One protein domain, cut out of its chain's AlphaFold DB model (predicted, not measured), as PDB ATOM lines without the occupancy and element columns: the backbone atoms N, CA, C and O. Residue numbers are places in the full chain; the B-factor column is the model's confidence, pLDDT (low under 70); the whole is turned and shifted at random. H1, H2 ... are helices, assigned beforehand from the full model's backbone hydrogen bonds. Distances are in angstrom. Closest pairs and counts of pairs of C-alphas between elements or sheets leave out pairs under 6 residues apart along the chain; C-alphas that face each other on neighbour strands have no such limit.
ATOM      1  N   GLU A  12     185.291 182.489 169.576       91.81
ATOM      2  CA  GLU A  12     185.232 181.052 169.800       91.81
ATOM      3  C   GLU A  12     186.620 180.403 169.705       91.81
ATOM      4  O   GLU A  12     186.943 179.541 170.506       91.81
ATOM      5  N   THR A  13     187.478 180.838 168.782       91.94
ATOM      6  CA  THR A  13     188.836 180.281 168.627       91.94
ATOM      7  C   THR A  13     189.826 180.797 169.673       91.94
ATOM      8  O   THR A  13     190.829 180.145 169.949       91.94
ATOM      9  N   CYS A  14     189.587 181.987 170.228       93.38
ATOM     10  CA  CYS A  14     190.576 182.682 171.051       93.38
ATOM     11  C   CYS A  14     190.173 182.836 172.516       93.38
ATOM     12  O   CYS A  14     191.028 182.813 173.392       93.38
ATOM     13  N   CYS A  15     188.882 182.972 172.800       94.44
ATOM     14  CA  CYS A  15     188.348 183.216 174.138       94.44
ATOM     15  C   CYS A  15     187.493 182.059 174.665       94.44
ATOM     16  O   CYS A  15     186.893 182.201 175.733       94.44
ATOM     17  N   ALA A  16     187.365 180.946 173.930       93.75
ATOM     18  CA  ALA A  16     186.559 179.831 174.406       93.75
ATOM     19  C   ALA A  16     187.083 179.314 175.759       93.75
ATOM     20  O   ALA A  16     188.299 179.209 175.946       93.75
ATOM     21  N   PRO A  17     186.182 178.938 176.692       94.75
ATOM     22  CA  PRO A  17     186.573 178.461 178.018       94.75
ATOM     23  C   PRO A  17     187.541 177.268 178.009       94.75
ATOM     24  O   PRO A  17     188.261 177.064 178.983       94.75
ATOM     25  N   GLU A  18     187.574 176.486 176.924       96.00
ATOM     26  CA  GLU A  18     188.482 175.346 176.741       96.00
ATOM     27  C   GLU A  18     189.966 175.731 176.681       96.00
ATOM     28  O   GLU A  18     190.814 174.911 177.031       96.00
ATOM     29  N   HIS A  19     190.287 176.978 176.325       95.50
ATOM     30  CA  HIS A  19     191.657 177.498 176.345       95.50
ATOM     31  C   HIS A  19     192.080 178.045 177.721       95.50
ATOM     32  O   HIS A  19     193.230 178.434 177.911       95.50
ATOM     33  N   GLY A  20     191.178 178.045 178.706       95.06
ATOM     34  CA  GLY A  20     191.452 178.530 180.056       95.06
ATOM     35  C   GLY A  20     191.299 180.051 180.221       95.06
ATOM     36  O   GLY A  20     190.813 180.741 179.324       95.06
ATOM     37  N   PRO A  21     191.673 180.593 181.398       94.12
ATOM     38  CA  PRO A  21     191.410 181.986 181.771       94.12
ATOM     39  C   PRO A  21     192.268 183.015 181.027       94.12
ATOM     40  O   PRO A  21     192.011 184.204 181.174       94.12
ATOM     41  N   GLU A  22     193.272 182.573 180.269       94.38
ATOM     42  CA  GLU A  22     194.130 183.421 179.430       94.38
ATOM     43  C   GLU A  22     193.794 183.271 177.934       94.38
ATOM     44  O   GLU A  22     194.440 183.884 177.087       94.38
ATOM     45  N   GLY A  23     192.768 182.482 177.590       94.56
ATOM     46  CA  GLY A  23     192.403 182.185 176.207       94.56
ATOM     47  C   GLY A  23     193.509 181.461 175.433       94.56
ATOM     48  O   GLY A  23     194.447 180.919 176.010       94.56
ATOM     49  N   ASN A  24     193.384 181.403 174.108       93.94
ATOM     50  CA  ASN A  24     194.352 180.717 173.258       93.94
ATOM     51  C   ASN A  24     195.608 181.592 173.060       93.94
ATOM     52  O   ASN A  24     195.501 182.628 172.397       93.94
ATOM     53  N   PRO A  25     196.796 181.190 173.555       91.94
ATOM     54  CA  PRO A  25     198.010 181.999 173.449       91.94
ATOM     55  C   PRO A  25     198.445 182.276 172.003       91.94
ATOM     56  O   PRO A  25     199.118 183.273 171.758       91.94
ATOM     57  N   GLU A  26     198.036 181.449 171.035       89.31
ATOM     58  CA  GLU A  26     198.330 181.657 169.609       89.31
ATOM     59  C   GLU A  26     197.576 182.850 169.005       89.31
ATOM     60  O   GLU A  26     197.969 183.379 167.965       89.31
ATOM     61  N   CYS A  27     196.493 183.293 169.650       88.94
ATOM     62  CA  CYS A  27     195.722 184.452 169.216       88.94
ATOM     63  C   CYS A  27     196.331 185.787 169.649       88.94
ATOM     64  O   CYS A  27     195.880 186.840 169.188       88.94
ATOM     65  N   TRP A  28     197.304 185.762 170.562       89.56
ATOM     66  CA  TRP A  28     197.779 186.963 171.232       89.56
ATOM     67  C   TRP A  28     199.093 187.469 170.656       89.56
ATOM     68  O   TRP A  28     200.018 186.716 170.356       89.56
ATOM     69  N   ASP A  29     199.191 188.788 170.538       88.38
ATOM     70  CA  ASP A  29     200.423 189.475 170.191       88.38
ATOM     71  C   ASP A  29     200.558 190.808 170.936       88.38
ATOM     72  O   ASP A  29     199.837 191.109 171.882       88.38
ATOM     73  N   GLU A  30     201.527 191.625 170.528       86.50
ATOM     74  CA  GLU A  30     201.802 192.915 171.167       86.50
ATOM     75  C   GLU A  30     200.662 193.944 171.036       86.50
ATOM     76  O   GLU A  30     200.759 195.021 171.625       86.50
ATOM     77  N   VAL A  31     199.632 193.663 170.232       85.69
ATOM     78  CA  VAL A  31     198.469 194.535 170.021       85.69
ATOM     79  C   VAL A  31     197.180 193.879 170.503       85.69
ATOM     80  O   VAL A  31     196.342 194.562 171.082       85.69
ATOM     81  N   TYR A  32     197.002 192.586 170.238       88.19
ATOM     82  CA  TYR A  32     195.835 191.828 170.675       88.19
ATOM     83  C   TYR A  32     196.197 190.994 171.897       88.19
ATOM     84  O   TYR A  32     196.932 190.019 171.786       88.19
ATOM     85  N   THR A  33     195.672 191.365 173.062       90.25
ATOM     86  CA  THR A  33     195.831 190.600 174.308       90.25
ATOM     87  C   THR A  33     194.498 190.027 174.771       90.25
ATOM     88  O   THR A  33     193.436 190.570 174.434       90.25
ATOM     89  N   TYR A  34     194.541 188.981 175.596       91.81
ATOM     90  CA  TYR A  34     193.350 188.417 176.230       91.81
ATOM     91  C   TYR A  34     192.517 189.490 176.953       91.81
ATOM     92  O   TYR A  34     191.294 189.532 176.822       91.81
ATOM     93  N   GLU A  35     193.159 190.415 177.665       89.06
ATOM     94  CA  GLU A  35     192.475 191.493 178.385       89.06
ATOM     95  C   GLU A  35     191.737 192.426 177.420       89.06
ATOM     96  O   GLU A  35     190.571 192.767 177.634       89.06
ATOM     97  N   SER A  36     192.403 192.794 176.323       87.50
ATOM     98  CA  SER A  36     191.835 193.679 175.305       87.50
ATOM     99  C   SER A  36     190.728 193.022 174.473       87.50
ATOM    100  O   SER A  36     189.852 193.718 173.972       87.50
ATOM    101  N   CYS A  37     190.738 191.694 174.320       88.25
ATOM    102  CA  CYS A  37     189.860 191.009 173.372       88.25
ATOM    103  C   CYS A  37     188.801 190.101 174.000       88.25
ATOM    104  O   CYS A  37     187.705 189.992 173.450       88.25
ATOM    105  N   CYS A  38     189.082 189.502 175.156       90.12
ATOM    106  CA  CYS A  38     188.183 188.575 175.844       90.12
ATOM    107  C   CYS A  38     187.627 189.151 177.149       90.12
ATOM    108  O   CYS A  38     186.435 189.012 177.418       90.12
ATOM    109  N   ALA A  39     188.458 189.819 177.959       87.81
ATOM    110  CA  ALA A  39     188.041 190.302 179.281       87.81
ATOM    111  C   ALA A  39     187.136 191.549 179.228       87.81
ATOM    112  O   ALA A  39     186.642 192.003 180.260       87.81
ATOM    113  N   GLY A  40     186.924 192.119 178.034       75.12
ATOM    114  CA  GLY A  40     186.083 193.299 177.817       75.12
ATOM    115  C   GLY A  40     186.604 194.575 178.486       75.12
ATOM    116  O   GLY A  40     185.873 195.562 178.553       75.12
ATOM    117  N   SER A  41     187.838 194.558 178.998       73.31
ATOM    118  CA  SER A  41     188.444 195.657 179.755       73.31
ATOM    119  C   SER A  41     189.290 196.596 178.895       73.31
ATOM    120  O   SER A  41     189.628 197.685 179.358       73.31
ATOM    121  N   GLY A  42     189.588 196.230 177.645       72.06
ATOM    122  CA  GLY A  42     190.270 197.088 176.679       72.06
ATOM    123  C   GLY A  42     189.563 197.097 175.327       72.06
ATOM    124  O   GLY A  42     188.870 196.155 174.968       72.06
ATOM    125  N   ASP A  43     189.734 198.176 174.567       79.38
ATOM    126  CA  ASP A  43     189.486 198.182 173.127       79.38
ATOM    127  C   ASP A  43     190.810 198.582 172.466       79.38
ATOM    128  O   ASP A  43     191.269 199.704 172.699       79.38
ATOM    129  N   PRO A  44     191.442 197.711 171.657       78.12
ATOM    130  CA  PRO A  44     192.726 198.020 171.027       78.12
ATOM    131  C   PRO A  44     192.665 199.244 170.095       78.12
ATOM    132  O   PRO A  44     193.702 199.775 169.701       78.12
ATOM    133  N   THR A  45     191.467 199.731 169.745       82.62
ATOM    134  CA  THR A  45     191.291 200.988 169.005       82.62
ATOM    135  C   THR A  45     191.497 202.241 169.860       82.62
ATOM    136  O   THR A  45     191.744 203.300 169.283       82.62
ATOM    137  N   GLN A  46     191.430 202.157 171.197       85.94
ATOM    138  CA  GLN A  46     191.576 203.329 172.075       85.94
ATOM    139  C   GLN A  46     192.973 203.938 171.986       85.94
ATOM    140  O   GLN A  46     193.104 205.157 171.890       85.94
ATOM    141  N   ASP A  47     194.002 203.094 171.949       86.25
ATOM    142  CA  ASP A  47     195.382 203.548 171.783       86.25
ATOM    143  C   ASP A  47     195.689 203.932 170.327       86.25
ATOM    144  O   ASP A  47     196.558 204.770 170.059       86.25
ATOM    145  N   GLY A  48     194.975 203.321 169.373       90.56
ATOM    146  CA  GLY A  48     195.103 203.577 167.942       90.56
ATOM    147  C   GLY A  48     196.564 203.595 167.489       90.56
ATOM    148  O   GLY A  48     197.330 202.674 167.758       90.56
ATOM    149  N   CYS A  49     196.978 204.675 166.825       95.62
ATOM    150  CA  CYS A  49     198.360 204.849 166.370       95.62
ATOM    151  C   CYS A  49     199.372 205.260 167.448       95.62
ATOM    152  O   CYS A  49     200.572 205.197 167.177       95.62
ATOM    153  N   GLU A  50     198.927 205.696 168.625       95.38
ATOM    154  CA  GLU A  50     199.827 206.113 169.709       95.38
ATOM    155  C   GLU A  50     200.195 204.949 170.641       95.38
ATOM    156  O   GLU A  50     201.161 205.050 171.401       95.38
ATOM    157  N   GLY A  51     199.522 203.802 170.496       93.25
ATOM    158  CA  GLY A  51     199.870 202.559 171.175       93.25
ATOM    159  C   GLY A  51     201.339 202.166 170.999       93.25
ATOM    160  O   GLY A  51     201.967 202.403 169.958       93.25
ATOM    161  N   GLY A  52     201.907 201.530 172.029       92.56
ATOM    162  CA  GLY A  52     203.340 201.227 172.100       92.56
ATOM    163  C   GLY A  52     203.871 200.448 170.890       92.56
ATOM    164  O   GLY A  52     204.979 200.723 170.426       92.56
ATOM    165  N   TYR A  53     203.073 199.530 170.337       94.62
ATOM    166  CA  TYR A  53     203.403 198.769 169.128       94.62
ATOM    167  C   TYR A  53     203.651 199.670 167.906       94.62
ATOM    168  O   TYR A  53     204.725 199.630 167.298       94.62
ATOM    169  N   PHE A  54     202.691 200.537 167.570       96.81
ATOM    170  CA  PHE A  54     202.791 201.412 166.401       96.81
ATOM    171  C   PHE A  54     203.791 202.549 166.613       96.81
ATOM    172  O   PHE A  54     204.523 202.887 165.684       96.81
ATOM    173  N   THR A  55     203.925 203.071 167.834       97.00
ATOM    174  CA  THR A  55     204.968 204.055 168.161       97.00
ATOM    175  C   THR A  55     206.376 203.474 167.984       97.00
ATOM    176  O   THR A  55     207.250 204.144 167.423       97.00
ATOM    177  N   ARG A  56     206.612 202.210 168.378       97.06
ATOM    178  CA  ARG A  56     207.880 201.514 168.090       97.06
ATOM    179  C   ARG A  56     208.111 201.370 166.588       97.06
ATOM    180  O   ARG A  56     209.212 201.675 166.130       97.06
ATOM    181  N   PHE A  57     207.091 200.961 165.830       98.06
ATOM    182  CA  PHE A  57     207.191 200.848 164.373       98.06
ATOM    183  C   PHE A  57     207.541 202.189 163.717       98.06
ATOM    184  O   PHE A  57     208.524 202.270 162.985       98.06
ATOM    185  N   ARG A  58     206.800 203.256 164.051       98.25
ATOM    186  CA  ARG A  58     207.043 204.632 163.592       98.25
ATOM    187  C   ARG A  58     208.497 205.043 163.816       98.25
ATOM    188  O   ARG A  58     209.143 205.531 162.891       98.25
ATOM    189  N   ARG A  59     209.031 204.787 165.018       98.19
ATOM    190  CA  ARG A  59     210.434 205.062 165.359       98.19
ATOM    191  C   ARG A  59     211.406 204.259 164.493       98.19
ATOM    192  O   ARG A  59     212.325 204.848 163.938       98.19
ATOM    193  N   PHE A  60     211.209 202.948 164.349       98.06
ATOM    194  CA  PHE A  60     212.101 202.109 163.540       98.06
ATOM    195  C   PHE A  60     212.125 202.521 162.065       98.06
ATOM    196  O   PHE A  60     213.183 202.499 161.440       98.06
ATOM    197  N   VAL A  61     210.982 202.928 161.512       98.19
ATOM    198  CA  VAL A  61     210.910 203.433 160.136       98.19
ATOM    199  C   VAL A  61     211.628 204.775 159.999       98.19
ATOM    200  O   VAL A  61     212.377 204.971 159.045       98.19
ATOM    201  N   ALA A  62     211.436 205.693 160.949       98.12
ATOM    202  CA  ALA A  62     212.139 206.973 160.946       98.12
ATOM    203  C   ALA A  62     213.666 206.784 161.034       98.12
ATOM    204  O   ALA A  62     214.409 207.416 160.289       98.12
ATOM    205  N   GLU A  63     214.133 205.867 161.888       97.62
ATOM    206  CA  GLU A  63     215.548 205.486 161.976       97.62
ATOM    207  C   GLU A  63     216.068 204.891 160.658       97.62
ATOM    208  O   GLU A  63     217.179 205.225 160.241       97.62
ATOM    209  N   TYR A  64     215.279 204.043 159.988       97.75
ATOM    210  CA  TYR A  64     215.639 203.482 158.684       97.75
ATOM    211  C   TYR A  64     215.829 204.581 157.639       97.75
ATOM    212  O   TYR A  64     216.894 204.654 157.033       97.75
ATOM    213  N   TYR A  65     214.857 205.481 157.471       97.56
ATOM    214  CA  TYR A  65     214.981 206.562 156.488       97.56
ATOM    215  C   TYR A  65     216.075 207.578 156.827       97.56
ATOM    216  O   TYR A  65     216.622 208.197 155.921       97.56
ATOM    217  N   ALA A  66     216.422 207.747 158.105       97.25
ATOM    218  CA  ALA A  66     217.503 208.638 158.513       97.25
ATOM    219  C   ALA A  66     218.904 208.030 158.321       97.25
ATOM    220  O   ALA A  66     219.859 208.766 158.084       97.25
ATOM    221  N   SER A  67     219.047 206.710 158.477       96.88
ATOM    222  CA  SER A  67     220.360 206.046 158.549       96.88
ATOM    223  C   SER A  67     220.654 205.076 157.416       96.88
ATOM    224  O   SER A  67     221.776 204.586 157.340       96.88
ATOM    225  N   GLU A  68     219.660 204.753 156.589       96.88
ATOM    226  CA  GLU A  68     219.708 203.682 155.589       96.88
ATOM    227  C   GLU A  68     219.883 202.271 156.171       96.88
ATOM    228  O   GLU A  68     220.003 201.296 155.425       96.88
ATOM    229  N   ASN A  69     219.851 202.120 157.495       95.81
ATOM    230  CA  ASN A  69     220.069 200.845 158.166       95.81
ATOM    231  C   ASN A  69     218.746 200.171 158.524       95.81
ATOM    232  O   ASN A  69     217.864 200.753 159.157       95.81
ATOM    233  N   VAL A  70     218.625 198.898 158.172       95.88
ATOM    234  CA  VAL A  70     217.487 198.040 158.492       95.88
ATOM    235  C   VAL A  70     217.795 197.254 159.760       95.88
ATOM    236  O   VAL A  70     218.696 196.420 159.798       95.88
ATOM    237  N   ARG A  71     217.012 197.489 160.815       94.19
ATOM    238  CA  ARG A  71     217.091 196.711 162.059       94.19
ATOM    239  C   ARG A  71     216.231 195.443 161.954       94.19
ATOM    240  O   ARG A  71     215.121 195.533 161.430       94.19
ATOM    241  N   PRO A  72     216.639 194.298 162.536       92.44
ATOM    242  CA  PRO A  72     215.779 193.110 162.609       92.44
ATOM    243  C   PRO A  72     214.403 193.397 163.234       92.44
ATOM    244  O   PRO A  72     213.381 192.919 162.742       92.44
ATOM    245  N   ALA A  73     214.358 194.270 164.248       93.94
ATOM    246  CA  ALA A  73     213.113 194.706 164.883       93.94
ATOM    247  C   ALA A  73     212.151 195.422 163.915       93.94
ATOM    248  O   ALA A  73     210.941 195.223 164.005       93.94
ATOM    249  N   LEU A  74     212.670 196.206 162.955       95.81
ATOM    250  CA  LEU A  74     211.842 196.820 161.913       95.81
ATOM    251  C   LEU A  74     211.162 195.743 161.066       95.81
ATOM    252  O   LEU A  74     209.963 195.832 160.819       95.81
ATOM    253  N   LEU A  75     211.915 194.725 160.642       93.19
ATOM    254  CA  LEU A  75     211.387 193.669 159.780       93.19
ATOM    255  C   LEU A  75     210.347 192.808 160.485       93.19
ATOM    256  O   LEU A  75     209.314 192.525 159.890       93.19
ATOM    257  N   SER A  76     210.583 192.442 161.745       91.19
ATOM    258  CA  SER A  76     209.611 191.680 162.535       91.19
ATOM    259  C   SER A  76     208.260 192.405 162.612       91.19
ATOM    260  O   SER A  76     207.222 191.848 162.250       91.19
ATOM    261  N   VAL A  77     208.274 193.691 162.983       94.81
ATOM    262  CA  VAL A  77     207.043 194.484 163.100       94.81
ATOM    263  C   VAL A  77     206.402 194.729 161.730       94.81
ATOM    264  O   VAL A  77     205.200 194.530 161.571       94.81
ATOM    265  N   TRP A  78     207.194 195.091 160.718       96.19
ATOM    266  CA  TRP A  78     206.705 195.319 159.358       96.19
ATOM    267  C   TRP A  78     206.005 194.082 158.775       96.19
ATOM    268  O   TRP A  78     204.884 194.195 158.275       96.19
ATOM    269  N   MET A  79     206.626 192.904 158.868       92.62
ATOM    270  CA  MET A  79     206.065 191.663 158.327       92.62
ATOM    271  C   MET A  79     204.756 191.282 159.030       92.62
ATOM    272  O   MET A  79     203.800 190.906 158.355       92.62
ATOM    273  N   ARG A  80     204.666 191.462 160.356       91.19
ATOM    274  CA  ARG A  80     203.422 191.246 161.120       91.19
ATOM    275  C   ARG A  80     202.308 192.216 160.717       91.19
ATOM    276  O   ARG A  80     201.150 191.803 160.629       91.19
ATOM    277  N   ILE A  81     202.646 193.479 160.434       94.88
ATOM    278  CA  ILE A  81     201.676 194.453 159.914       94.88
ATOM    279  C   ILE A  81     201.179 194.028 158.533       94.88
ATOM    280  O   ILE A  81     199.973 194.040 158.304       94.88
ATOM    281  N   MET A  82     202.074 193.615 157.632       94.94
ATOM    282  CA  MET A  82     201.690 193.174 156.286       94.94
ATOM    283  C   MET A  82     200.851 191.893 156.297       94.94
ATOM    284  O   MET A  82     199.897 191.799 155.529       94.94
ATOM    285  N   ALA A  83     201.157 190.936 157.179       89.88
ATOM    286  CA  ALA A  83     200.384 189.702 157.328       89.88
ATOM    287  C   ALA A  83     198.940 189.960 157.797       89.88
ATOM    288  O   ALA A  83     198.025 189.252 157.395       89.88
ATOM    289  N   ASN A  84     198.726 191.016 158.588       89.44
ATOM    290  CA  ASN A  84     197.425 191.387 159.151       89.44
ATOM    291  C   ASN A  84     196.932 192.745 158.633       89.44
ATOM    292  O   ASN A  84     196.311 193.508 159.375       89.44
ATOM    293  N   PHE A  85     197.229 193.066 157.369       93.75
ATOM    294  CA  PHE A  85     197.119 194.428 156.839       93.75
ATOM    295  C   PHE A  85     195.768 195.096 157.119       93.75
ATOM    296  O   PHE A  85     195.747 196.199 157.654       93.75
ATOM    297  N   GLU A  86     194.646 194.441 156.805       93.12
ATOM    298  CA  GLU A  86     193.309 195.030 156.980       93.12
ATOM    299  C   GLU A  86     192.993 195.326 158.449       93.12
ATOM    300  O   GLU A  86     192.545 196.421 158.784       93.12
ATOM    301  N   ALA A  87     193.288 194.381 159.344       90.38
ATOM    302  CA  ALA A  87     193.061 194.554 160.774       90.38
ATOM    303  C   ALA A  87     193.950 195.673 161.341       90.38
ATOM    304  O   ALA A  87     193.477 196.547 162.071       90.38
ATOM    305  N   ARG A  88     195.226 195.728 160.928       94.12
ATOM    306  CA  ARG A  88     196.143 196.811 161.316       94.12
ATOM    307  C   ARG A  88     195.752 198.155 160.728       94.12
ATOM    308  O   ARG A  88     195.935 199.166 161.395       94.12
ATOM    309  N   PHE A  89     195.187 198.174 159.526       95.75
ATOM    310  CA  PHE A  89     194.685 199.391 158.908       95.75
ATOM    311  C   PHE A  89     193.519 199.979 159.710       95.75
ATOM    312  O   PHE A  89     193.458 201.192 159.864       95.75
ATOM    313  N   MET A  90     192.641 199.146 160.279       93.19
ATOM    314  CA  MET A  90     191.542 199.625 161.128       93.19
ATOM    315  C   MET A  90     192.009 200.194 162.476       93.19
ATOM    316  O   MET A  90     191.362 201.098 162.995       93.19
ATOM    317  N   LEU A  91     193.122 199.695 163.028       93.31
ATOM    318  CA  LEU A  91     193.693 200.187 164.290       93.31
ATOM    319  C   LEU A  91     194.575 201.425 164.099       93.31
ATOM    320  O   LEU A  91     194.457 202.411 164.822       93.31
ATOM    321  N   CYS A  92     195.481 201.368 163.125       97.25
ATOM    322  CA  CYS A  92     196.380 202.458 162.787       97.25
ATOM    323  C   CYS A  92     196.641 202.498 161.272       97.25
ATOM    324  O   CYS A  92     197.608 201.899 160.778       97.25
ATOM    325  N   PRO A  93     195.828 203.248 160.503       97.12
ATOM    326  CA  PRO A  93     195.961 203.270 159.050       97.12
ATOM    327  C   PRO A  93     197.305 203.836 158.584       97.12
ATOM    328  O   PRO A  93     197.840 203.382 157.576       97.12
ATOM    329  N   ALA A  94     197.892 204.787 159.319       98.25
ATOM    330  CA  ALA A  94     199.196 205.348 158.972       98.25
ATOM    331  C   ALA A  94     200.328 204.312 159.080       98.25
ATOM    332  O   ALA A  94     201.181 204.255 158.196       98.25
ATOM    333  N   ALA A  95     200.293 203.433 160.088       98.31
ATOM    334  CA  ALA A  95     201.240 202.326 160.198       98.31
ATOM    335  C   ALA A  95     201.084 201.326 159.047       98.31
ATOM    336  O   ALA A  95     202.071 200.941 158.424       98.31
ATOM    337  N   ALA A  96     199.848 200.929 158.730       98.12
ATOM    338  CA  ALA A  96     199.581 200.017 157.621       98.12
ATOM    339  C   ALA A  96     200.032 200.614 156.275       98.12
ATOM    340  O   ALA A  96     200.739 199.965 155.507       98.12
ATOM    341  N   LEU A  97     199.720 201.887 156.012       98.50
ATOM    342  CA  LEU A  97     200.197 202.591 154.821       98.50
ATOM    343  C   LEU A  97     201.726 202.680 154.778       98.50
ATOM    344  O   LEU A  97     202.319 202.472 153.720       98.50
ATOM    345  N   GLN A  98     202.382 202.926 155.911       98.62
ATOM    346  CA  GLN A  98     203.840 202.942 155.986       98.62
ATOM    347  C   GLN A  98     204.450 201.563 155.687       98.62
ATOM    348  O   GLN A  98     205.444 201.465 154.965       98.62
ATOM    349  N   ALA A  99     203.842 200.488 156.189       98.38
ATOM    350  CA  ALA A  99     204.226 199.118 155.866       98.38
ATOM    351  C   ALA A  99     204.047 198.808 154.366       98.38
ATOM    352  O   ALA A  99     204.917 198.182 153.754       98.38
ATOM    353  N   ALA A 100     202.972 199.305 153.741       98.31
ATOM    354  CA  ALA A 100     202.778 199.197 152.296       98.31
ATOM    355  C   ALA A 100     203.845 199.966 151.498       98.31
ATOM    356  O   ALA A 100     204.274 199.480 150.453       98.31
ATOM    357  N   LEU A 101     204.314 201.122 151.982       98.38
ATOM    358  CA  LEU A 101     205.412 201.865 151.349       98.38
ATOM    359  C   LEU A 101     206.748 201.118 151.424       98.38
ATOM    360  O   LEU A 101     207.454 201.069 150.424       98.38
ATOM    361  N   LEU A 102     207.070 200.472 152.549       97.81
ATOM    362  CA  LEU A 102     208.259 199.608 152.643       97.81
ATOM    363  C   LEU A 102     208.172 198.413 151.681       97.81
ATOM    364  O   LEU A 102     209.160 198.049 151.046       97.81
ATOM    365  N   GLN A 103     206.980 197.829 151.515       96.94
ATOM    366  CA  GLN A 103     206.746 196.775 150.522       96.94
ATOM    367  C   GLN A 103     206.889 197.301 149.091       96.94
ATOM    368  O   GLN A 103     207.448 196.613 148.241       96.94
ATOM    369  N   LEU A 104     206.401 198.508 148.811       97.00
ATOM    370  CA  LEU A 104     206.609 199.162 147.523       97.00
ATOM    371  C   LEU A 104     208.099 199.395 147.263       97.00
ATOM    372  O   LEU A 104     208.562 199.051 146.184       97.00
ATOM    373  N   GLU A 105     208.849 199.910 148.236       96.50
ATOM    374  CA  GLU A 105     210.294 200.139 148.139       96.50
ATOM    375  C   GLU A 105     211.077 198.839 147.898       96.50
ATOM    376  O   GLU A 105     211.899 198.786 146.983       96.50
ATOM    377  N   GLU A 106     210.786 197.767 148.648       95.31
ATOM    378  CA  GLU A 106     211.402 196.448 148.438       95.31
ATOM    379  C   GLU A 106     211.165 195.949 147.009       95.31
ATOM    380  O   GLU A 106     212.097 195.534 146.319       95.31
ATOM    381  N   ARG A 107     209.914 196.009 146.549       95.38
ATOM    382  CA  ARG A 107     209.507 195.418 145.272       95.38
ATOM    383  C   ARG A 107     209.808 196.297 144.068       95.38
ATOM    384  O   ARG A 107     209.901 195.775 142.958       95.38
ATOM    385  N   ALA A 108     209.991 197.604 144.259       94.19
ATOM    386  CA  ALA A 108     210.208 198.565 143.180       94.19
ATOM    387  C   ALA A 108     211.411 198.214 142.300       94.19
ATOM    388  O   ALA A 108     211.393 198.524 141.103       94.19
ATOM    389  N   ALA A 109     212.412 197.537 142.867       91.31
ATOM    390  CA  ALA A 109     213.582 197.078 142.138       91.31
ATOM    391  C   ALA A 109     213.231 196.027 141.066       91.31
ATOM    392  O   ALA A 109     213.709 196.138 139.941       91.31
ATOM    393  N   TYR A 110     212.367 195.049 141.365       92.25
ATOM    394  CA  TYR A 110     212.199 193.848 140.530       92.25
ATOM    395  C   TYR A 110     210.772 193.551 140.041       92.25
ATOM    396  O   TYR A 110     210.615 192.735 139.131       92.25
ATOM    397  N   ASP A 111     209.727 194.173 140.592       94.50
ATOM    398  CA  ASP A 111     208.361 194.031 140.066       94.50
ATOM    399  C   ASP A 111     208.249 194.703 138.685       94.50
ATOM    400  O   ASP A 111     208.971 195.653 138.371       94.50
ATOM    401  N   SER A 112     207.331 194.251 137.828       90.94
ATOM    402  CA  SER A 112     207.080 194.918 136.542       90.94
ATOM    403  C   SER A 112     206.499 196.328 136.741       90.94
ATOM    404  O   SER A 112     205.934 196.640 137.790       90.94
ATOM    405  N   SER A 113     206.594 197.200 135.729       90.50
ATOM    406  CA  SER A 113     205.975 198.537 135.803       90.50
ATOM    407  C   SER A 113     204.463 198.469 136.042       90.50
ATOM    408  O   SER A 113     203.927 199.300 136.764       90.50
ATOM    409  N   GLU A 114     203.787 197.465 135.476       92.94
ATOM    410  CA  GLU A 114     202.355 197.222 135.687       92.94
ATOM    411  C   GLU A 114     202.060 196.790 137.129       92.94
ATOM    412  O   GLU A 114     201.191 197.360 137.782       92.94
ATOM    413  N   GLN A 115     202.826 195.832 137.663       94.69
ATOM    414  CA  GLN A 115     202.687 195.394 139.054       94.69
ATOM    415  C   GLN A 115     202.908 196.554 140.024       94.69
ATOM    416  O   GLN A 115     202.125 196.733 140.955       94.69
ATOM    417  N   MET A 116     203.929 197.379 139.779       95.12
ATOM    418  CA  MET A 116     204.177 198.570 140.584       95.12
ATOM    419  C   MET A 116     203.039 199.582 140.473       95.12
ATOM    420  O   MET A 116     202.562 200.047 141.504       95.12
ATOM    421  N   ALA A 117     202.549 199.880 139.267       94.56
ATOM    422  CA  ALA A 117     201.411 200.778 139.077       94.56
ATOM    423  C   ALA A 117     200.165 200.292 139.839       94.56
ATOM    424  O   ALA A 117     199.544 201.076 140.556       94.56
ATOM    425  N   ASN A 118     199.859 198.994 139.774       96.44
ATOM    426  CA  ASN A 118     198.744 198.391 140.507       96.44
ATOM    427  C   ASN A 118     198.916 198.515 142.028       96.44
ATOM    428  O   ASN A 118     197.957 198.827 142.733       96.44
ATOM    429  N   ARG A 119     200.132 198.326 142.556       96.06
ATOM    430  CA  ARG A 119     200.405 198.508 143.992       96.06
ATOM    431  C   ARG A 119     200.283 199.965 144.425       96.06
ATOM    432  O   ARG A 119     199.720 200.228 145.483       96.06
ATOM    433  N   PHE A 120     200.765 200.906 143.617       97.06
ATOM    434  CA  PHE A 120     200.596 202.338 143.872       97.06
ATOM    435  C   PHE A 120     199.124 202.754 143.837       97.06
ATOM    436  O   PHE A 120     198.688 203.508 144.704       97.06
ATOM    437  N   ALA A 121     198.345 202.231 142.888       97.25
ATOM    438  CA  ALA A 121     196.903 202.445 142.843       97.25
ATOM    439  C   ALA A 121     196.220 201.879 144.098       97.25
ATOM    440  O   ALA A 121     195.436 202.576 144.735       97.25
ATOM    441  N   GLY A 122     196.578 200.658 144.512       97.12
ATOM    442  CA  GLY A 122     196.098 200.062 145.760       97.12
ATOM    443  C   GLY A 122     196.436 200.912 146.989       97.12
ATOM    444  O   GLY A 122     195.563 201.173 147.812       97.12
ATOM    445  N   TYR A 123     197.669 201.414 147.080       97.94
ATOM    446  CA  TYR A 123     198.089 202.342 148.134       97.94
ATOM    447  C   TYR A 123     197.251 203.631 148.133       97.94
ATOM    448  O   TYR A 123     196.732 204.026 149.176       97.94
ATOM    449  N   ALA A 124     197.064 204.260 146.968       98.00
ATOM    450  CA  ALA A 124     196.291 205.493 146.833       98.00
ATOM    451  C   ALA A 124     194.815 205.303 147.222       98.00
ATOM    452  O   ALA A 124     194.261 206.125 147.949       98.00
ATOM    453  N   LEU A 125     194.199 204.190 146.810       98.12
ATOM    454  CA  LEU A 125     192.830 203.837 147.194       98.12
ATOM    455  C   LEU A 125     192.699 203.633 148.708       98.12
ATOM    456  O   LEU A 125     191.731 204.095 149.307       98.12
ATOM    457  N   ARG A 126     193.680 202.987 149.353       97.88
ATOM    458  CA  ARG A 126     193.698 202.826 150.818       97.88
ATOM    459  C   ARG A 126     193.866 204.158 151.538       97.88
ATOM    460  O   ARG A 126     193.173 204.400 152.521       97.88
ATOM    461  N   LEU A 127     194.727 205.039 151.035       97.88
ATOM    462  CA  LEU A 127     194.891 206.390 151.568       97.88
ATOM    463  C   LEU A 127     193.574 207.182 151.488       97.88
ATOM    464  O   LEU A 127     193.127 207.725 152.498       97.88
ATOM    465  N   GLN A 128     192.924 207.190 150.320       98.00
ATOM    466  CA  GLN A 128     191.619 207.826 150.117       98.00
ATOM    467  C   GLN A 128     190.565 207.250 151.070       98.00
ATOM    468  O   GLN A 128     189.895 208.002 151.778       98.00
ATOM    469  N   HIS A 129     190.464 205.921 151.142       97.31
ATOM    470  CA  HIS A 129     189.530 205.235 152.029       97.31
ATOM    471  C   HIS A 129     189.728 205.626 153.501       97.31
ATOM    472  O   HIS A 129     188.756 205.874 154.215       97.31
ATOM    473  N   GLY A 130     190.983 205.734 153.951       97.44
ATOM    474  CA  GLY A 130     191.309 206.167 155.308       97.44
ATOM    475  C   GLY A 130     190.783 207.569 155.624       97.44
ATOM    476  O   GLY A 130     190.244 207.782 156.710       97.44
ATOM    477  N   PHE A 131     190.859 208.511 154.680       98.00
ATOM    478  CA  PHE A 131     190.276 209.848 154.845       98.00
ATOM    479  C   PHE A 131     188.743 209.839 154.802       98.00
ATOM    480  O   PHE A 131     188.105 210.444 155.663       98.00
ATOM    481  N   GLU A 132     188.134 209.128 153.849       97.62
ATOM    482  CA  GLU A 132     186.671 209.038 153.712       97.62
ATOM    483  C   GLU A 132     186.005 208.449 154.961       97.62
ATOM    484  O   GLU A 132     184.961 208.927 155.410       97.62
ATOM    485  N   LYS A 133     186.632 207.430 155.557       96.88
ATOM    486  CA  LYS A 133     186.175 206.801 156.801       96.88
ATOM    487  C   LYS A 133     186.616 207.542 158.062       96.88
ATOM    488  O   LYS A 133     186.295 207.088 159.155       96.88
ATOM    489  N   ARG A 134     187.313 208.678 157.923       96.56
ATOM    490  CA  ARG A 134     187.884 209.469 159.030       96.56
ATOM    491  C   ARG A 134     188.814 208.659 159.944       96.56
ATOM    492  O   ARG A 134     188.974 208.997 161.110       96.56
ATOM    493  N   LEU A 135     189.424 207.602 159.412       95.69
ATOM    494  CA  LEU A 135     190.442 206.812 160.105       95.69
ATOM    495  C   LEU A 135     191.812 207.509 160.045       95.69
ATOM    496  O   LEU A 135     192.648 207.331 160.925       95.69
ATOM    497  N   LEU A 136     192.043 208.315 159.005       97.50
ATOM    498  CA  LEU A 136     193.222 209.163 158.856       97.50
ATOM    499  C   LEU A 136     192.873 210.628 159.084       97.50
ATOM    500  O   LEU A 136     191.922 211.156 158.505       97.50
ATOM    501  N   THR A 137     193.710 211.303 159.866       97.06
ATOM    502  CA  THR A 137     193.698 212.757 160.021       97.06
ATOM    503  C   THR A 137     194.960 213.360 159.394       97.06
ATOM    504  O   THR A 137     195.985 212.680 159.289       97.06
ATOM    505  N   PRO A 138     194.938 214.643 158.991       97.62
ATOM    506  CA  PRO A 138     196.136 215.316 158.494       97.62
ATOM    507  C   PRO A 138     197.308 215.306 159.487       97.62
ATOM    508  O   PRO A 138     198.453 215.177 159.064       97.62
ATOM    509  N   ASP A 139     197.037 215.413 160.792       97.62
ATOM    510  CA  ASP A 139     198.074 215.338 161.832       97.62
ATOM    511  C   ASP A 139     198.728 213.963 161.887       97.62
ATOM    512  O   ASP A 139     199.952 213.868 161.969       97.62
ATOM    513  N   LEU A 140     197.932 212.899 161.765       96.38
ATOM    514  CA  LEU A 140     198.456 211.543 161.736       96.38
ATOM    515  C   LEU A 140     199.304 211.297 160.481       96.38
ATOM    516  O   LEU A 140     200.368 210.699 160.563       96.38
ATOM    517  N   VAL A 141     198.891 211.805 159.319       97.19
ATOM    518  CA  VAL A 141     199.711 211.708 158.100       97.19
ATOM    519  C   VAL A 141     201.038 212.457 158.255       97.19
ATOM    520  O   VAL A 141     202.066 211.954 157.814       97.19
ATOM    521  N   ARG A 142     201.040 213.623 158.917       97.06
ATOM    522  CA  ARG A 142     202.259 214.405 159.182       97.06
ATOM    523  C   ARG A 142     203.181 213.777 160.226       97.06
ATOM    524  O   ARG A 142     204.388 213.976 160.145       97.06
ATOM    525  N   SER A 143     202.636 213.067 161.213       97.62
ATOM    526  CA  SER A 143     203.439 212.459 162.281       97.62
ATOM    527  C   SER A 143     204.138 211.168 161.850       97.62
ATOM    528  O   SER A 143     205.032 210.696 162.551       97.62
ATOM    529  N   TRP A 144     203.772 210.608 160.696       98.38
ATOM    530  CA  TRP A 144     204.390 209.417 160.120       98.38
ATOM    531  C   TRP A 144     205.284 209.764 158.920       98.38
ATOM    532  O   TRP A 144     204.964 210.669 158.152       98.38
ATOM    533  N   PRO A 145     206.382 209.024 158.687       98.00
ATOM    534  CA  PRO A 145     207.314 209.295 157.590       98.00
ATOM    535  C   PRO A 145     206.799 208.826 156.209       98.00
ATOM    536  O   PRO A 145     207.578 208.370 155.369       98.00
ATOM    537  N   LEU A 146     205.496 208.975 155.941       98.19
ATOM    538  CA  LEU A 146     204.850 208.505 154.711       98.19
ATOM    539  C   LEU A 146     205.425 209.181 153.463       98.19
ATOM    540  O   LEU A 146     205.655 208.514 152.458       98.19
ATOM    541  N   GLU A 147     205.715 210.485 153.531       97.62
ATOM    542  CA  GLU A 147     206.297 211.209 152.394       97.62
ATOM    543  C   GLU A 147     207.697 210.685 152.043       97.62
ATOM    544  O   GLU A 147     208.013 210.537 150.868       97.62
ATOM    545  N   HIS A 148     208.507 210.314 153.043       97.75
ATOM    546  CA  HIS A 148     209.829 209.730 152.801       97.75
ATOM    547  C   HIS A 148     209.698 208.391 152.070       97.75
ATOM    548  O   HIS A 148     210.336 208.190 151.040       97.75
ATOM    549  N   GLY A 149     208.822 207.499 152.543       97.50
ATOM    550  CA  GLY A 149     208.591 206.216 151.872       97.50
ATOM    551  C   GLY A 149     208.034 206.371 150.456       97.50
ATOM    552  O   GLY A 149     208.451 205.663 149.537       97.50
ATOM    553  N   LEU A 150     207.135 207.335 150.250       97.38
ATOM    554  CA  LEU A 150     206.573 207.632 148.938       97.38
ATOM    555  C   LEU A 150     207.629 208.186 147.977       97.38
ATOM    556  O   LEU A 150     207.693 207.749 146.826       97.38
ATOM    557  N   GLN A 151     208.471 209.107 148.447       97.06
ATOM    558  CA  GLN A 151     209.568 209.665 147.664       97.06
ATOM    559  C   GLN A 151     210.553 208.569 147.248       97.06
ATOM    560  O   GLN A 151     210.880 208.461 146.072       97.06
ATOM    561  N   ARG A 152     210.926 207.675 148.166       95.62
ATOM    562  CA  ARG A 152     211.841 206.556 147.888       95.62
ATOM    563  C   ARG A 152     211.301 205.611 146.826       95.62
ATOM    564  O   ARG A 152     212.001 205.270 145.874       95.62
ATOM    565  N   ALA A 153     210.029 205.240 146.936       94.31
ATOM    566  CA  ALA A 153     209.384 204.409 145.930       94.31
ATOM    567  C   ALA A 153     209.301 205.122 144.561       94.31
ATOM    568  O   ALA A 153     209.496 204.485 143.521       94.31
ATOM    569  N   ARG A 154     209.072 206.445 144.538       94.44
ATOM    570  CA  ARG A 154     209.106 207.261 143.309       94.44
ATOM    571  C   ARG A 154     210.505 207.345 142.705       94.44
ATOM    572  O   ARG A 154     210.620 207.207 141.493       94.44
ATOM    573  N   ASP A 155     211.550 207.529 143.505       93.69
ATOM    574  CA  ASP A 155     212.934 207.642 143.026       93.69
ATOM    575  C   ASP A 155     213.379 206.376 142.291       93.69
ATOM    576  O   ASP A 155     213.958 206.446 141.201       93.69
ATOM    577  N   VAL A 156     213.017 205.204 142.824       89.62
ATOM    578  CA  VAL A 156     213.265 203.925 142.149       89.62
ATOM    579  C   VAL A 156     212.496 203.854 140.827       89.62
ATOM    580  O   VAL A 156     213.075 203.519 139.792       89.62
ATOM    581  N   LEU A 157     211.209 204.222 140.803       90.69
ATOM    582  CA  LEU A 157     210.426 204.237 139.561       90.69
ATOM    583  C   LEU A 157     210.957 205.230 138.521       90.69
ATOM    584  O   LEU A 157     211.006 204.899 137.336       90.69
ATOM    585  N   ASN A 158     211.382 206.417 138.945       91.50
ATOM    586  CA  ASN A 158     211.949 207.446 138.077       91.50
ATOM    587  C   ASN A 158     213.277 206.984 137.472       91.50
ATOM    588  O   ASN A 158     213.514 207.179 136.277       91.50
ATOM    589  N   SER A 159     214.108 206.298 138.260       88.50
ATOM    590  CA  SER A 159     215.346 205.678 137.778       88.50
ATOM    591  C   SER A 159     215.052 204.648 136.680       88.50
ATOM    592  O   SER A 159     215.665 204.675 135.611       88.50
ATOM    593  N   ARG A 160     214.018 203.816 136.861       87.56
ATOM    594  CA  ARG A 160     213.566 202.840 135.850       87.56
ATOM    595  C   ARG A 160     212.960 203.494 134.611       87.56
ATOM    596  O   ARG A 160     213.209 203.048 133.490       87.56
ATOM    597  N   ALA A 161     212.167 204.548 134.786       89.31
ATOM    598  CA  ALA A 161     211.596 205.307 133.679       89.31
ATOM    599  C   ALA A 161     212.704 205.957 132.839       89.31
ATOM    600  O   ALA A 161     212.682 205.855 131.614       89.31
ATOM    601  N   THR A 162     213.723 206.521 133.490       89.06
ATOM    602  CA  THR A 162     214.909 207.094 132.838       89.06
ATOM    603  C   THR A 162     215.701 206.027 132.084       89.06
ATOM    604  O   THR A 162     216.078 206.236 130.926       89.06
ATOM    605  N   ALA A 163     215.883 204.846 132.687       85.19
ATOM    606  CA  ALA A 163     216.488 203.704 132.015       85.19
ATOM    607  C   ALA A 163     215.673 203.299 130.775       85.19
ATOM    608  O   ALA A 163     216.247 203.093 129.712       85.19
ATOM    609  N   ARG A 164     214.336 203.258 130.857       86.81
ATOM    610  CA  ARG A 164     213.451 202.928 129.726       86.81
ATOM    611  C   ARG A 164     213.465 203.985 128.621       86.81
ATOM    612  O   ARG A 164     213.509 203.616 127.451       86.81
ATOM    613  N   ILE A 165     213.442 205.272 128.959       88.75
ATOM    614  CA  ILE A 165     213.555 206.366 127.980       88.75
ATOM    615  C   ILE A 165     214.904 206.283 127.266       88.75
ATOM    616  O   ILE A 165     214.952 206.417 126.045       88.75
ATOM    617  N   SER A 166     215.974 205.963 127.999       85.44
ATOM    618  CA  SER A 166     217.287 205.704 127.403       85.44
ATOM    619  C   SER A 166     217.235 204.556 126.382       85.44
ATOM    620  O   SER A 166     217.858 204.654 125.332       85.44
ATOM    621  N   ARG A 167     216.422 203.512 126.608       82.31
ATOM    622  CA  ARG A 167     216.207 202.442 125.607       82.31
ATOM    623  C   ARG A 167     215.519 202.955 124.349       82.31
ATOM    624  O   ARG A 167     215.911 202.594 123.246       82.31
TER     625      ARG A 167
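AT A GLANCE: This is residues 12 to 167 of the 438 residues of a protein of Polarella glacialis (UniProt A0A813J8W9). Around one helix in the middle, H6, the helices H3, H4, H5, H7 and H9 pack as a helical body; at one end is a small head made mostly of loop, with the tiny H1 and H2, and at the opposite end the last turns of H9, residues 162 to 167, stick out. The head and the end of H9 make the length, with spans of 65 by 29 by 29 A. The printed part has 156 residues, with nine named helices, H1 to H9 in chain order, and no named strand; the class is all helix. It is only just compact, close to loose, with a radius of gyration of the C-alphas of 17.9 A.

IN THESE COORDINATES: Find C-alpha 12 at (185.232, 181.052, 169.800), where H1, residues 12 to 15, begins. Next come H2, residues 34 to 37, and H3, residues 52 to 67, 22.3 A long. H4, residues 72 to 83, measures 16.6 A, and H5 is residues 85 to 91. Look for C-alpha 93 at (195.961, 203.270, 159.050): from there H6 runs 21.8 A to residue 108. H7, residues 113 to 132, is 28.3 A long, and H8 is residues 138 to 143. H9, residues 146 to 167, runs 31.8 A to C-alpha 167 at (216.207, 202.442, 125.607).

HOW THE PARTS SIT: Start at H6, the hub, which touches five helices. It touches H9 at C-alphas 105 and 153, the closest, 4.9 A apart, the same way at a shallow tilt of 24 degrees. With H7 it forms a helical hairpin, opposite ways at 8 degrees; the closest C-alphas, 108 and 116, are 6.6 A apart. H5 and H6 are a hairpin too, with closest C-alphas 89 and 96 at 5.1 A. H4 touches H6 about perpendicular, at 76 degrees, with closest C-alphas 78 and 99 at 5.7 A. H3 only just touches H6, with 3 pairs of C-alphas within 8 A, the closest 54 and 95 at 6.5 A; H3, H6 and H9 are a bundle, a group of helices set together. H3 touches H4 at C-alphas 60 and 74, the closest, 5.5 A apart. H8 is close to H6 but not clearly touching, with C-alphas 94 and 141 closest at 6.4 A. H1 and H2 are close but not clearly touching, at 7.5 A between C-alphas 15 and 34, their closest. In H3 to H9 every O i to N i+4 pair is within hydrogen-bond range; H1 and H2 are too short for such a pair, and their one O i to N i+3 pair is within range in H2 but not in H1.

THE WHOLE: The C-alphas of Pro 17 and Ser 166, the two farthest apart, are 65.2 A apart. The printed part has no cut. Two links are long, H1 to H2 with 18 residues and H2 to H3 with 14. Mean pLDDT of the printed part is 93.6, and no printed residue is under 70.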